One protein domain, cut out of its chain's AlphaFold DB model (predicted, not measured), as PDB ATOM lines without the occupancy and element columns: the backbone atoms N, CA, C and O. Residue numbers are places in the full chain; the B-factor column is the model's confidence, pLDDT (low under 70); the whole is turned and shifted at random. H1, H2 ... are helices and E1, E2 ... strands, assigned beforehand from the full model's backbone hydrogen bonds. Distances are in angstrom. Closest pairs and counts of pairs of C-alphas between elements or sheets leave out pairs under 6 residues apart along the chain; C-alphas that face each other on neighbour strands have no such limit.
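AT A GLANCE: This is residues 41 to 146 of the 236 residues of an uncharacterized protein of Thermoproteus sp. CIS_19 (UniProt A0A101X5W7). What does the model look like? One strongly twisted sheet of seven strands is folded into two leaves, with E1 as the hinge: E3, E6, E7 and E2 form the broad leaf that H1 covers, and the hairpin E4 and E5 forms the other, toward one end of the longest axis. H2 packs on H1 at a steep angle and only grazes the sheet. What is it made of? The printed part has 106 residues, with named elements in the order H1 E1 E2 H2 E3 E4 E5 E6 E7; the class is mixed, and so is the sheet, of order E3 E6 E7 E2 E1 E4 E5. It is compact, with a radius of gyration of the C-alphas of 13.7 A, and spans 42 by 28 by 25 A.

IN THESE COORDINATES: Where are the helices? H1 is residues 48 to 57, 14.4 A long, with C-alpha 48 at (-26.362, 17.374, 108.856); H2 is residues 86 to 93. Where are the strands? E1 is residues 67 to 70, E2 75 to 81 and E3 100 to 104. E4, residues 108 to 115, measures 20.3 A and bends by 51 degrees at residue 112; E5, residues 120 to 127, measures 22.4 A. E6 is residues 130 to 136, 19.9 A, and E7 is residues 139 to 145, 19.6 A, ending at C-alpha 145 at (-17.285, 3.389, 114.373).

HOW THE PARTS SIT: How does H1 stand to the sheet? It is on the sheet, over E7 and only just over E2, where 3 of its C-alphas fall, at a height over the sheet of 10.3 A. It runs along the strands, at 11 degrees to E7 on the local plane, and the closest C-alphas of the two are those of Val 49 and Val 141, 6.6 A. Which strands pair? E2 is staggered: residues 75 to 78 pair with E1, antiparallel in a hairpin, N 69 to O 76 at 2.8 A, and residues 78 to 81 pair with E7, parallel, N 79 to O 142 at 2.9 A. Antiparallel too are E1 and E4, N 70 to O 110 at 2.8 A; E3 and E6, N 102 to O 133 at 2.9 A; and the hairpins E4 and E5, N 111 to O 124 at 2.8 A, and E6 and E7, N 134 to O 141 at 2.8 A. E2, H2 and E3 form a split strand-helix-strand unit, two strands of one sheet joined through a helix, with E6 and E7 between them in the sheet; its crossover is right-handed. How does H2 stand to H1? They touch, closest at the C-alphas of Ile 52 and Ile 88, 7.4 A, in a steep tilt of 69.6 degrees, only just short of about perpendicular, opposite ways. In H1 and H2 every O i to N i+4 pair is within hydrogen-bond range.

THE WHOLE: How far does it reach? The two C-alphas farthest apart are those of Gly 96 and Asn 118, 43.4 A; the outline is only just elongated. Is it unbroken and confident? The printed part has no cut and no long link; its mean pLDDT is 95.4, and no printed residue is under 70.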
ATOM      1  N   TYR A  41     -17.658  27.669 109.316       95.12
ATOM      2  CA  TYR A  41     -17.892  27.014 108.029       95.12
ATOM      3  C   TYR A  41     -18.915  25.875 108.133       95.12
ATOM      4  O   TYR A  41     -19.782  25.733 107.268       95.12
ATOM      5  N   ALA A  42     -18.864  25.087 109.209       97.00
ATOM      6  CA  ALA A  42     -19.842  24.037 109.466       97.00
ATOM      7  C   ALA A  42     -21.247  24.609 109.699       97.00
ATOM      8  O   ALA A  42     -22.217  24.084 109.153       97.00
ATOM      9  N   ALA A  43     -21.388  25.708 110.444       96.88
ATOM     10  CA  ALA A  43     -22.687  26.333 110.697       96.88
ATOM     11  C   ALA A  43     -23.421  26.730 109.400       96.88
ATOM     12  O   ALA A  43     -24.643  26.594 109.337       96.88
ATOM     13  N   GLN A  44     -22.680  27.109 108.352       96.31
ATOM     14  CA  GLN A  44     -23.213  27.495 107.037       96.31
ATOM     15  C   GLN A  44     -23.719  26.317 106.189       96.31
ATOM     16  O   GLN A  44     -24.457  26.526 105.229       96.31
ATOM     17  N   GLN A  45     -23.345  25.076 106.518       96.75
ATOM     18  CA  GLN A  45     -23.777  23.907 105.749       96.75
ATOM     19  C   GLN A  45     -25.272  23.644 105.951       96.75
ATOM     20  O   GLN A  45     -25.756  23.655 107.083       96.75
ATOM     21  N   ALA A  46     -25.994  23.372 104.862       94.50
ATOM     22  CA  ALA A  46     -27.440  23.155 104.907       94.50
ATOM     23  C   ALA A  46     -27.822  21.820 105.564       94.50
ATOM     24  O   ALA A  46     -28.812  21.758 106.285       94.50
ATOM     25  N   THR A  47     -27.023  20.774 105.337       96.00
ATOM     26  CA  THR A  47     -27.341  19.397 105.734       96.00
ATOM     27  C   THR A  47     -26.534  18.936 106.942       96.00
ATOM     28  O   THR A  47     -25.401  19.380 107.145       96.00
ATOM     29  N   LEU A  48     -27.068  17.999 107.731       96.69
ATOM     30  CA  LEU A  48     -26.362  17.374 108.856       96.69
ATOM     31  C   LEU A  48     -25.052  16.739 108.388       96.69
ATOM     32  O   LEU A  48     -24.002  16.940 108.997       96.69
ATOM     33  N   VAL A  49     -25.105  16.008 107.274       95.25
ATOM     34  CA  VAL A  49     -23.919  15.376 106.690       95.25
ATOM     35  C   VAL A  49     -22.880  16.412 106.249       95.25
ATOM     36  O   VAL A  49     -21.692  16.225 106.507       95.25
ATOM     37  N   GLY A  50     -23.312  17.541 105.677       95.50
ATOM     38  CA  GLY A  50     -22.431  18.648 105.308       95.50
ATOM     39  C   GLY A  50     -21.751  19.268 106.527       95.50
ATOM     40  O   GLY A  50     -20.543  19.499 106.509       95.50
ATOM     41  N   LYS A  51     -22.491  19.457 107.627       97.50
ATOM     42  CA  LYS A  51     -21.947  19.959 108.901       97.50
ATOM     43  C   LYS A  51     -20.865  19.035 109.463       97.50
ATOM     44  O   LYS A  51     -19.794  19.506 109.843       97.50
ATOM     45  N   ILE A  52     -21.109  17.722 109.475       97.12
ATOM     46  CA  ILE A  52     -20.129  16.729 109.949       97.12
ATOM     47  C   ILE A  52     -18.898  16.699 109.029       97.12
ATOM     48  O   ILE A  52     -17.765  16.687 109.520       97.12
ATOM     49  N   ALA A  53     -19.097  16.736 107.709       94.62
ATOM     50  CA  ALA A  53     -18.012  16.756 106.728       94.62
ATOM     51  C   ALA A  53     -17.125  18.002 106.879       94.62
ATOM     52  O   ALA A  53     -15.898  17.889 106.894       94.62
ATOM     53  N   ALA A  54     -17.738  19.174 107.066       95.75
ATOM     54  CA  ALA A  54     -17.037  20.428 107.318       95.75
ATOM     55  C   ALA A  54     -16.142  20.329 108.561       95.75
ATOM     56  O   ALA A  54     -14.944  20.583 108.477       95.75
ATOM     57  N   LEU A  55     -16.678  19.871 109.694       96.56
ATOM     58  CA  LEU A  55     -15.877  19.699 110.909       96.56
ATOM     59  C   LEU A  55     -14.779  18.630 110.747       96.56
ATOM     60  O   LEU A  55     -13.686  18.765 111.297       96.56
ATOM     61  N   SER A  56     -15.035  17.577 109.969       95.44
ATOM     62  CA  SER A  56     -14.049  16.519 109.703       95.44
ATOM     63  C   SER A  56     -12.895  17.005 108.832       95.44
ATOM     64  O   SER A  56     -11.747  16.629 109.072       95.44
ATOM     65  N   ARG A  57     -13.168  17.892 107.866       94.06
ATOM     66  CA  ARG A  57     -12.155  18.522 107.006       94.06
ATOM     67  C   ARG A  57     -11.126  19.311 107.815       94.06
ATOM     68  O   ARG A  57      -9.934  19.209 107.542       94.06
ATOM     69  N   TYR A  58     -11.577  20.041 108.833       93.19
ATOM     70  CA  TYR A  58     -10.713  20.791 109.752       93.19
ATOM     71  C   TYR A  58     -10.136  19.930 110.886       93.19
ATOM     72  O   TYR A  58      -9.483  20.446 111.791       93.19
ATOM     73  N   ASP A  59     -10.327  18.607 110.828       93.75
ATOM     74  CA  ASP A  59      -9.817  17.646 111.807       93.75
ATOM     75  C   ASP A  59     -10.404  17.801 113.227       93.75
ATOM     76  O   ASP A  59      -9.836  17.290 114.200       93.75
ATOM     77  N   VAL A  60     -11.551  18.482 113.345       94.81
ATOM     78  CA  VAL A  60     -12.332  18.597 114.587       94.81
ATOM     79  C   VAL A  60     -13.018  17.266 114.887       94.81
ATOM     80  O   VAL A  60     -12.958  16.776 116.014       94.81
ATOM     81  N   LEU A  61     -13.626  16.651 113.866       96.06
ATOM     82  CA  LEU A  61     -14.231  15.324 113.959       96.06
ATOM     83  C   LEU A  61     -13.341  14.273 113.301       96.06
ATOM     84  O   LEU A  61     -12.797  14.472 112.216       96.06
ATOM     85  N   LYS A  62     -13.206  13.119 113.959       96.25
ATOM     86  CA  LYS A  62     -12.372  12.009 113.487       96.25
ATOM     87  C   LYS A  62     -13.160  11.058 112.595       96.25
ATOM     88  O   LYS A  62     -13.191   9.855 112.846       96.25
ATOM     89  N   THR A  63     -13.790  11.616 111.564       97.12
ATOM     90  CA  THR A  63     -14.559  10.847 110.580       97.12
ATOM     91  C   THR A  63     -13.988  10.973 109.173       97.12
ATOM     92  O   THR A  63     -13.093  11.787 108.919       97.12
ATOM     93  N   THR A  64     -14.455  10.116 108.276       96.50
ATOM     94  CA  THR A  64     -14.197  10.196 106.836       96.50
ATOM     95  C   THR A  64     -14.994  11.334 106.203       96.50
ATOM     96  O   THR A  64     -15.758  12.033 106.869       96.50
ATOM     97  N   GLU A  65     -14.844  11.526 104.896       92.94
ATOM     98  CA  GLU A  65     -15.882  12.228 104.143       92.94
ATOM     99  C   GLU A  65     -17.199  11.424 104.144       92.94
ATOM    100  O   GLU A  65     -17.195  10.250 104.534       92.94
ATOM    101  N   PRO A  66     -18.329  12.030 103.750       94.69
ATOM    102  CA  PRO A  66     -19.570  11.300 103.531       94.69
ATOM    103  C   PRO A  66     -19.414  10.232 102.451       94.69
ATOM    104  O   PRO A  66     -18.944  10.515 101.353       94.69
ATOM    105  N   LEU A  67     -19.854   9.018 102.755       96.44
ATOM    106  CA  LEU A  67     -19.709   7.847 101.900       96.44
ATOM    107  C   LEU A  67     -21.071   7.314 101.479       96.44
ATOM    108  O   LEU A  67     -22.065   7.454 102.199       96.44
ATOM    109  N   ILE A  68     -21.084   6.622 100.343       96.75
ATOM    110  CA  ILE A  68     -22.185   5.736  99.976       96.75
ATOM    111  C   ILE A  68     -21.881   4.366 100.569       96.75
ATOM    112  O   ILE A  68     -20.892   3.721 100.213       96.75
ATOM    113  N   CYS A  69     -22.747   3.929 101.473       97.44
ATOM    114  CA  CYS A  69     -22.628   2.669 102.184       97.44
ATOM    115  C   CYS A  69     -23.809   1.763 101.834       97.44
ATOM    116  O   CYS A  69     -24.881   2.237 101.466       97.44
ATOM    117  N   SER A  70     -23.618   0.455 101.935       97.19
ATOM    118  CA  SER A  70     -24.656  -0.541 101.710       97.19
ATOM    119  C   SER A  70     -24.601  -1.612 102.787       97.19
ATOM    120  O   SER A  70     -23.527  -2.040 103.210       97.19
ATOM    121  N   ASN A  71     -25.770  -2.075 103.213       94.62
ATOM    122  CA  ASN A  71     -25.910  -3.249 104.076       94.62
ATOM    123  C   ASN A  71     -26.180  -4.531 103.265       94.62
ATOM    124  O   ASN A  71     -26.586  -5.543 103.827       94.62
ATOM    125  N   GLY A  72     -26.008  -4.474 101.937       93.75
ATOM    126  CA  GLY A  72     -26.332  -5.557 101.005       93.75
ATOM    127  C   GLY A  72     -27.783  -5.557 100.514       93.75
ATOM    128  O   GLY A  72     -28.079  -6.253  99.549       93.75
ATOM    129  N   ALA A  73     -28.670  -4.767 101.126       93.56
ATOM    130  CA  ALA A  73     -30.064  -4.623 100.701       93.56
ATOM    131  C   ALA A  73     -30.365  -3.219 100.162       93.56
ATOM    132  O   ALA A  73     -31.024  -3.074  99.135       93.56
ATOM    133  N   VAL A  74     -29.881  -2.183 100.848       94.25
ATOM    134  CA  VAL A  74     -30.129  -0.780 100.498       94.25
ATOM    135  C   VAL A  74     -28.864   0.050 100.628       94.25
ATOM    136  O   VAL A  74     -27.992  -0.239 101.451       94.25
ATOM    137  N   ASN A  75     -28.798   1.109  99.825       97.06
ATOM    138  CA  ASN A  75     -27.729   2.094  99.886       97.06
ATOM    139  C   ASN A  75     -28.151   3.266 100.776       97.06
ATOM    140  O   ASN A  75     -29.303   3.701 100.735       97.06
ATOM    141  N   PHE A  76     -27.216   3.792 101.558       95.56
ATOM    142  CA  PHE A  76     -27.436   4.896 102.484       95.56
ATOM    143  C   PHE A  76     -26.163   5.721 102.674       95.56
ATOM    144  O   PHE A  76     -25.049   5.239 102.473       95.56
ATOM    145  N   THR A  77     -26.327   6.973 103.092       95.31
ATOM    146  CA  THR A  77     -25.200   7.844 103.429       95.31
ATOM    147  C   THR A  77     -24.640   7.466 104.794       95.31
ATOM    148  O   THR A  77     -25.381   7.434 105.784       95.31
ATOM    149  N   CYS A  78     -23.335   7.217 104.870       96.69
ATOM    150  CA  CYS A  78     -22.664   6.976 106.141       96.69
ATOM    151  C   CYS A  78     -21.330   7.713 106.265       96.69
ATOM    152  O   CYS A  78     -20.761   8.169 105.277       96.69
ATOM    153  N   LEU A  79     -20.834   7.844 107.492       97.25
ATOM    154  CA  LEU A  79     -19.463   8.256 107.780       97.25
ATOM    155  C   LEU A  79     -18.799   7.177 108.624       97.25
ATOM    156  O   LEU A  79     -19.400   6.699 109.594       97.25
ATOM    157  N   LEU A  80     -17.552   6.830 108.306       97.38
ATOM    158  CA  LEU A  80     -16.759   6.000 109.205       97.38
ATOM    159  C   LEU A  80     -16.105   6.903 110.250       97.38
ATOM    160  O   LEU A  80     -15.485   7.911 109.919       97.38
ATOM    161  N   SER A  81     -16.244   6.545 111.518       97.00
ATOM    162  CA  SER A  81     -15.675   7.273 112.647       97.00
ATOM    163  C   SER A  81     -14.572   6.454 113.301       97.00
ATOM    164  O   SER A  81     -14.735   5.270 113.587       97.00
ATOM    165  N   LYS A  82     -13.448   7.102 113.595       95.44
ATOM    166  CA  LYS A  82     -12.361   6.514 114.386       95.44
ATOM    167  C   LYS A  82     -12.722   6.429 115.872       95.44
ATOM    168  O   LYS A  82     -12.185   5.601 116.603       95.44
ATOM    169  N   THR A  83     -13.613   7.307 116.327       93.69
ATOM    170  CA  THR A  83     -14.031   7.430 117.729       93.69
ATOM    171  C   THR A  83     -15.495   7.046 117.911       93.69
ATOM    172  O   THR A  83     -16.215   6.795 116.944       93.69
ATOM    173  N   ASP A  84     -15.941   7.032 119.165       93.69
ATOM    174  CA  ASP A  84     -17.363   6.977 119.516       93.69
ATOM    175  C   ASP A  84     -18.144   8.178 118.931       93.69
ATOM    176  O   ASP A  84     -17.551   9.112 118.378       93.69
ATOM    177  N   ILE A  85     -19.468   8.168 119.080       96.06
ATOM    178  CA  ILE A  85     -20.380   9.204 118.592       96.06
ATOM    179  C   ILE A  85     -20.303  10.511 119.391       96.06
ATOM    180  O   ILE A  85     -20.579  11.579 118.848       96.06
ATOM    181  N   GLN A  86     -19.898  10.462 120.665       96.75
ATOM    182  CA  GLN A  86     -19.971  11.624 121.558       96.75
ATOM    183  C   GLN A  86     -19.214  12.863 121.039       96.75
ATOM    184  O   GLN A  86     -19.828  13.928 120.985       96.75
ATOM    185  N   PRO A  87     -17.957  12.768 120.549       96.19
ATOM    186  CA  PRO A  87     -17.261  13.921 119.970       96.19
ATOM    187  C   PRO A  87     -18.007  14.579 118.800       96.19
ATOM    188  O   PRO A  87     -17.883  15.785 118.589       96.19
ATOM    189  N   ILE A  88     -18.785  13.801 118.041       97.31
ATOM    190  CA  ILE A  88     -19.605  14.302 116.930       97.31
ATOM    191  C   ILE A  88     -20.797  15.084 117.477       97.31
ATOM    192  O   ILE A  88     -21.035  16.202 117.023       97.31
ATOM    193  N   LEU A  89     -21.498  14.552 118.481       98.00
ATOM    194  CA  LEU A  89     -22.613  15.251 119.132       98.00
ATOM    195  C   LEU A  89     -22.148  16.548 119.802       98.00
ATOM    196  O   LEU A  89     -22.773  17.589 119.607       98.00
ATOM    197  N   ASP A  90     -21.016  16.517 120.504       97.06
ATOM    198  CA  ASP A  90     -20.431  17.700 121.144       97.06
ATOM    199  C   ASP A  90     -20.021  18.755 120.101       97.06
ATOM    200  O   ASP A  90     -20.253  19.953 120.280       97.06
ATOM    201  N   GLY A  91     -19.421  18.319 118.987       95.81
ATOM    202  CA  GLY A  91     -19.028  19.192 117.882       95.81
ATOM    203  C   GLY A  91     -20.220  19.862 117.199       95.81
ATOM    204  O   GLY A  91     -20.167  21.060 116.921       95.81
ATOM    205  N   LEU A  92     -21.303  19.117 116.972       97.50
ATOM    206  CA  LEU A  92     -22.551  19.646 116.416       97.50
ATOM    207  C   LEU A  92     -23.270  20.575 117.407       97.50
ATOM    208  O   LEU A  92     -23.771  21.629 117.011       97.50
ATOM    209  N   GLY A  93     -23.246  20.254 118.703       97.62
ATOM    210  CA  GLY A  93     -23.843  21.083 119.750       97.62
ATOM    211  C   GLY A  93     -23.244  22.492 119.807       97.62
ATOM    212  O   GLY A  93     -23.972  23.467 119.982       97.62
ATOM    213  N   LYS A  94     -21.936  22.630 119.549       96.62
ATOM    214  CA  LYS A  94     -21.251  23.936 119.483       96.62
ATOM    215  C   LYS A  94     -21.746  24.853 118.361       96.62
ATOM    216  O   LYS A  94     -21.540  26.059 118.448       96.62
ATOM    217  N   ILE A  95     -22.397  24.305 117.335       96.81
ATOM    218  CA  ILE A  95     -23.025  25.071 116.246       96.81
ATOM    219  C   ILE A  95     -24.558  25.056 116.338       96.81
ATOM    220  O   ILE A  95     -25.239  25.331 115.353       96.81
ATOM    221  N   GLY A  96     -25.109  24.719 117.511       96.25
ATOM    222  CA  GLY A  96     -26.550  24.710 117.767       96.25
ATOM    223  C   GLY A  96     -27.306  23.548 117.118       96.25
ATOM    224  O   GLY A  96     -28.522  23.629 116.962       96.25
ATOM    225  N   VAL A  97     -26.615  22.474 116.720       97.69
ATOM    226  CA  VAL A  97     -27.223  21.315 116.055       97.69
ATOM    227  C   VAL A  97     -27.283  20.127 117.005       97.69
ATOM    228  O   VAL A  97     -26.264  19.613 117.454       97.69
ATOM    229  N   THR A  98     -28.502  19.677 117.294       97.12
ATOM    230  CA  THR A  98     -28.798  18.614 118.263       97.12
ATOM    231  C   THR A  98     -29.542  17.458 117.585       97.12
ATOM    232  O   THR A  98     -30.765  17.350 117.692       97.12
ATOM    233  N   PRO A  99     -28.844  16.587 116.832       97.44
ATOM    234  CA  PRO A  99     -29.479  15.415 116.248       97.44
ATOM    235  C   PRO A  99     -29.865  14.421 117.347       97.44
ATOM    236  O   PRO A  99     -29.128  14.228 118.316       97.44
ATOM    237  N   SER A 100     -30.988  13.731 117.168       97.62
ATOM    238  CA  SER A 100     -31.255  12.525 117.958       97.62
ATOM    239  C   SER A 100     -30.342  11.402 117.473       97.62
ATOM    240  O   SER A 100     -30.196  11.221 116.265       97.62
ATOM    241  N   ALA A 101     -29.722  10.670 118.396       97.62
ATOM    242  CA  ALA A 101     -28.843   9.551 118.085       97.62
ATOM    243  C   ALA A 101     -29.430   8.263 118.661       97.62
ATOM    244  O   ALA A 101     -29.691   8.175 119.860       97.62
ATOM    245  N   THR A 102     -29.622   7.261 117.809       97.94
ATOM    246  CA  THR A 102     -30.104   5.932 118.210       97.94
ATOM    247  C   THR A 102     -29.102   4.863 117.786       97.94
ATOM    248  O   THR A 102     -28.478   5.016 116.735       97.94
ATOM    249  N   PRO A 103     -28.880   3.800 118.579       97.50
ATOM    250  CA  PRO A 103     -27.991   2.716 118.175       97.50
ATOM    251  C   PRO A 103     -28.446   2.067 116.862       97.50
ATOM    252  O   PRO A 103     -29.622   1.750 116.696       97.50
ATOM    253  N   ALA A 104     -27.501   1.826 115.954       94.94
ATOM    254  CA  ALA A 104     -27.716   1.118 114.696       94.94
ATOM    255  C   ALA A 104     -26.905  -0.185 114.692       94.94
ATOM    256  O   ALA A 104     -25.678  -0.173 114.823       94.94
ATOM    257  N   ALA A 105     -27.596  -1.315 114.549       92.12
ATOM    258  CA  ALA A 105     -27.015  -2.651 114.658       92.12
ATOM    259  C   ALA A 105     -26.362  -3.111 113.340       92.12
ATOM    260  O   ALA A 105     -26.857  -4.010 112.666       92.12
ATOM    261  N   TYR A 106     -25.236  -2.493 112.983       93.94
ATOM    262  CA  TYR A 106     -24.382  -2.940 111.882       93.94
ATOM    263  C   TYR A 106     -23.124  -3.615 112.434       93.94
ATOM    264  O   TYR A 106     -22.401  -3.009 113.218       93.94
ATOM    265  N   SER A 107     -22.853  -4.854 112.014       94.38
ATOM    266  CA  SER A 107     -21.575  -5.544 112.269       94.38
ATOM    267  C   SER A 107     -20.577  -5.376 111.117       94.38
ATOM    268  O   SER A 107     -19.366  -5.491 111.305       94.38
ATOM    269  N   TRP A 108     -21.078  -5.057 109.924       97.00
ATOM    270  CA  TRP A 108     -20.303  -4.699 108.744       97.00
ATOM    271  C   TRP A 108     -21.126  -3.800 107.817       97.00
ATOM    272  O   TRP A 108     -22.356  -3.769 107.904       97.00
ATOM    273  N   VAL A 109     -20.443  -3.092 106.920       97.50
ATOM    274  CA  VAL A 109     -21.038  -2.371 105.786       97.50
ATOM    275  C   VAL A 109     -20.142  -2.483 104.555       97.50
ATOM    276  O   VAL A 109     -18.929  -2.654 104.668       97.50
ATOM    277  N   LEU A 110     -20.731  -2.374 103.370       97.88
ATOM    278  CA  LEU A 110     -20.001  -2.156 102.128       97.88
ATOM    279  C   LEU A 110     -19.873  -0.654 101.893       97.88
ATOM    280  O   LEU A 110     -20.877   0.047 101.908       97.88
ATOM    281  N   VAL A 111     -18.665  -0.167 101.649       97.19
ATOM    282  CA  VAL A 111     -18.384   1.225 101.278       97.19
ATOM    283  C   VAL A 111     -18.043   1.276  99.797       97.19
ATOM    284  O   VAL A 111     -17.209   0.498  99.334       97.19
ATOM    285  N   LEU A 112     -18.699   2.162  99.049       96.12
ATOM    286  CA  LEU A 112     -18.400   2.381  97.638       96.12
ATOM    287  C   LEU A 112     -17.140   3.243  97.507       96.12
ATOM    288  O   LEU A 112     -17.118   4.377  97.982       96.12
ATOM    289  N   GLU A 113     -16.114   2.719  96.844       92.81
ATOM    290  CA  GLU A 113     -14.824   3.388  96.646       92.81
ATOM    291  C   GLU A 113     -14.395   3.329  95.182       92.81
ATOM    292  O   GLU A 113     -14.791   2.425  94.435       92.81
ATOM    293  N   TYR A 114     -13.555   4.278  94.772       89.38
ATOM    294  CA  TYR A 114     -12.948   4.253  93.451       89.38
ATOM    295  C   TYR A 114     -11.607   3.512  93.495       89.38
ATOM    296  O   TYR A 114     -10.721   3.805  94.297       89.38
ATOM    297  N   ASN A 115     -11.441   2.525  92.622       87.50
ATOM    298  CA  ASN A 115     -10.175   1.840  92.413       87.50
ATOM    299  C   ASN A 115      -9.367   2.605  91.362       87.50
ATOM    300  O   ASN A 115      -9.637   2.495  90.164       87.50
ATOM    301  N   PHE A 116      -8.354   3.344  91.805       84.06
ATOM    302  CA  PHE A 116      -7.487   4.119  90.917       84.06
ATOM    303  C   PHE A 116      -6.527   3.257  90.090       84.06
ATOM    304  O   PHE A 116      -6.049   3.709  89.054       84.06
ATOM    305  N   THR A 117      -6.255   2.024  90.518       80.88
ATOM    306  CA  THR A 117      -5.407   1.089  89.770       80.88
ATOM    307  C   THR A 117      -6.123   0.561  88.521       80.88
ATOM    308  O   THR A 117      -5.527   0.505  87.448       80.88
ATOM    309  N   ASN A 118      -7.407   0.205  88.644       82.06
ATOM    310  CA  ASN A 118      -8.194  -0.411  87.567       82.06
ATOM    311  C   ASN A 118      -9.209   0.540  86.909       82.06
ATOM    312  O   ASN A 118      -9.832   0.166  85.918       82.06
ATOM    313  N   GLY A 119      -9.396   1.745  87.450       83.44
ATOM    314  CA  GLY A 119     -10.289   2.761  86.899       83.44
ATOM    315  C   GLY A 119     -11.779   2.432  87.043       83.44
ATOM    316  O   GLY A 119     -12.526   2.550  86.072       83.44
ATOM    317  N   GLY A 120     -12.236   2.018  88.227       89.19
ATOM    318  CA  GLY A 120     -13.638   1.632  88.425       89.19
ATOM    319  C   GLY A 120     -14.103   1.628  89.876       89.19
ATOM    320  O   GLY A 120     -13.298   1.567  90.800       89.19
ATOM    321  N   TRP A 121     -15.419   1.683  90.074       92.75
ATOM    322  CA  TRP A 121     -16.034   1.627  91.399       92.75
ATOM    323  C   TRP A 121     -16.094   0.194  91.927       92.75
ATOM    324  O   TRP A 121     -16.396  -0.738  91.179       92.75
ATOM    325  N   TYR A 122     -15.848   0.014  93.221       94.31
ATOM    326  CA  TYR A 122     -15.987  -1.271  93.900       94.31
ATOM    327  C   TYR A 122     -16.519  -1.090  95.321       94.31
ATOM    328  O   TYR A 122     -16.428  -0.017  95.911       94.31
ATOM    329  N   TRP A 123     -17.072  -2.168  95.871       96.12
ATOM    330  CA  TRP A 123     -17.545  -2.210  97.248       96.12
ATOM    331  C   TRP A 123     -16.470  -2.812  98.155       96.12
ATOM    332  O   TRP A 123     -16.105  -3.979  97.998       96.12
ATOM    333  N   ARG A 124     -15.976  -2.035  99.122       95.00
ATOM    334  CA  ARG A 124     -15.069  -2.510 100.173       95.00
ATOM    335  C   ARG A 124     -15.865  -2.910 101.409       95.00
ATOM    336  O   ARG A 124     -16.650  -2.121 101.921       95.00
ATOM    337  N   ASN A 125     -15.644  -4.120 101.914       96.81
ATOM    338  CA  ASN A 125     -16.238  -4.556 103.177       96.81
ATOM    339  C   ASN A 125     -15.494  -3.932 104.369       96.81
ATOM    340  O   ASN A 125     -14.269  -4.033 104.460       96.81
ATOM    341  N   ILE A 126     -16.246  -3.304 105.272       96.56
ATOM    342  CA  ILE A 126     -15.760  -2.670 106.495       96.56
ATOM    343  C   ILE A 126     -16.461  -3.275 107.698       96.56
ATOM    344  O   ILE A 126     -17.683  -3.218 107.816       96.56
ATOM    345  N   THR A 127     -15.671  -3.787 108.639       96.94
ATOM    346  CA  THR A 127     -16.166  -4.189 109.955       96.94
ATOM    347  C   THR A 127     -16.548  -2.963 110.774       96.94
ATOM    348  O   THR A 127     -15.766  -2.016 110.904       96.94
ATOM    349  N   VAL A 128     -17.737  -3.007 111.367       97.56
ATOM    350  CA  VAL A 128     -18.263  -1.952 112.233       97.56
ATOM    351  C   VAL A 128     -18.143  -2.406 113.683       97.56
ATOM    352  O   VAL A 128     -18.559  -3.504 114.043       97.56
ATOM    353  N   VAL A 129     -17.559  -1.552 114.519       96.94
ATOM    354  CA  VAL A 129     -17.447  -1.771 115.966       96.94
ATOM    355  C   VAL A 129     -18.773  -1.428 116.642       96.94
ATOM    356  O   VAL A 129     -19.302  -2.220 117.416       96.94
ATOM    357  N   ARG A 130     -19.307  -0.238 116.346       97.19
ATOM    358  CA  ARG A 130     -20.596   0.282 116.824       97.19
ATOM    359  C   ARG A 130     -21.167   1.242 115.784       97.19
ATOM    360  O   ARG A 130     -20.401   1.880 115.068       97.19
ATOM    361  N   GLY A 131     -22.486   1.366 115.710       97.38
ATOM    362  CA  GLY A 131     -23.155   2.262 114.771       97.38
ATOM    363  C   GLY A 131     -24.236   3.093 115.441       97.38
ATOM    364  O   GLY A 131     -24.840   2.664 116.427       97.38
ATOM    365  N   TRP A 132     -24.500   4.269 114.878       98.19
ATOM    366  CA  TRP A 132     -25.591   5.145 115.288       98.19
ATOM    367  C   TRP A 132     -26.307   5.717 114.072       98.19
ATOM    368  O   TRP A 132     -25.675   6.110 113.090       98.19
ATOM    369  N   GLU A 133     -27.626   5.791 114.167       97.94
ATOM    370  CA  GLU A 133     -28.474   6.562 113.273       97.94
ATOM    371  C   GLU A 133     -28.711   7.937 113.898       97.94
ATOM    372  O   GLU A 133     -29.251   8.045 115.005       97.94
ATOM    373  N   LEU A 134     -28.287   8.982 113.193       98.12
ATOM    374  CA  LEU A 134     -28.495  10.368 113.578       98.12
ATOM    375  C   LEU A 134     -29.662  10.924 112.772       98.12
ATOM    376  O   LEU A 134     -29.640  10.881 111.540       98.12
ATOM    377  N   ARG A 135     -30.646  11.501 113.463       97.69
ATOM    378  CA  ARG A 135     -31.760  12.218 112.834       97.69
ATOM    379  C   ARG A 135     -31.755  13.685 113.208       97.69
ATOM    380  O   ARG A 135     -31.742  14.023 114.392       97.69
ATOM    381  N   TRP A 136     -31.833  14.540 112.194       97.12
ATOM    382  CA  TRP A 136     -31.985  15.985 112.344       97.12
ATOM    383  C   TRP A 136     -32.988  16.497 111.310       97.12
ATOM    384  O   TRP A 136     -32.752  16.442 110.104       97.12
ATOM    385  N   GLY A 137     -34.160  16.932 111.777       94.12
ATOM    386  CA  GLY A 137     -35.283  17.227 110.889       94.12
ATOM    387  C   GLY A 137     -35.702  15.988 110.089       94.12
ATOM    388  O   GLY A 137     -36.077  14.971 110.666       94.12
ATOM    389  N   LYS A 138     -35.642  16.081 108.755       93.56
ATOM    390  CA  LYS A 138     -35.951  14.971 107.833       93.56
ATOM    391  C   LYS A 138     -34.712  14.177 107.401       93.56
ATOM    392  O   LYS A 138     -34.850  13.207 106.663       93.56
ATOM    393  N   GLU A 139     -33.520  14.594 107.821       95.00
ATOM    394  CA  GLU A 139     -32.273  13.941 107.434       95.00
ATOM    395  C   GLU A 139     -31.949  12.763 108.344       95.00
ATOM    396  O   GLU A 139     -32.137  12.829 109.562       95.00
ATOM    397  N   VAL A 140     -31.419  11.707 107.729       95.62
ATOM    398  CA  VAL A 140     -30.908  10.509 108.391       95.62
ATOM    399  C   VAL A 140     -29.472  10.303 107.928       95.62
ATOM    400  O   VAL A 140     -29.205  10.257 106.727       95.62
ATOM    401  N   VAL A 141     -28.547  10.185 108.877       96.25
ATOM    402  CA  VAL A 141     -27.128   9.929 108.612       96.25
ATOM    403  C   VAL A 141     -26.649   8.822 109.534       96.25
ATOM    404  O   VAL A 141     -26.904   8.863 110.737       96.25
ATOM    405  N   TYR A 142     -25.918   7.853 108.991       97.88
ATOM    406  CA  TYR A 142     -25.310   6.801 109.796       97.88
ATOM    407  C   TYR A 142     -23.863   7.147 110.131       97.88
ATOM    408  O   TYR A 142     -23.061   7.444 109.248       97.88
ATOM    409  N   VAL A 143     -23.511   7.077 111.409       98.06
ATOM    410  CA  VAL A 143     -22.123   7.171 111.865       98.06
ATOM    411  C   VAL A 143     -21.710   5.797 112.355       98.06
ATOM    412  O   VAL A 143     -22.328   5.247 113.265       98.06
ATOM    413  N   LEU A 144     -20.670   5.238 111.750       98.06
ATOM    414  CA  LEU A 144     -20.226   3.876 112.013       98.06
ATOM    415  C   LEU A 144     -18.802   3.917 112.550       98.06
ATOM    416  O   LEU A 144     -17.871   4.294 111.841       98.06
ATOM    417  N   GLN A 145     -18.616   3.541 113.811       97.88
ATOM    418  CA  GLN A 145     -17.285   3.389 114.373       97.88
ATOM    419  C   GLN A 145     -16.585   2.215 113.686       97.88
ATOM    420  O   GLN A 145     -17.060   1.082 113.749       97.88
ATOM    421  N   ALA A 146     -15.441   2.479 113.064       96.31
ATOM    422  CA  ALA A 146     -14.653   1.497 112.330       96.31
ATOM    423  C   ALA A 146     -13.159   1.671 112.654       96.31
ATOM    424  O   ALA A 146     -12.734   2.770 113.025       96.31
TER     425      ALA A 146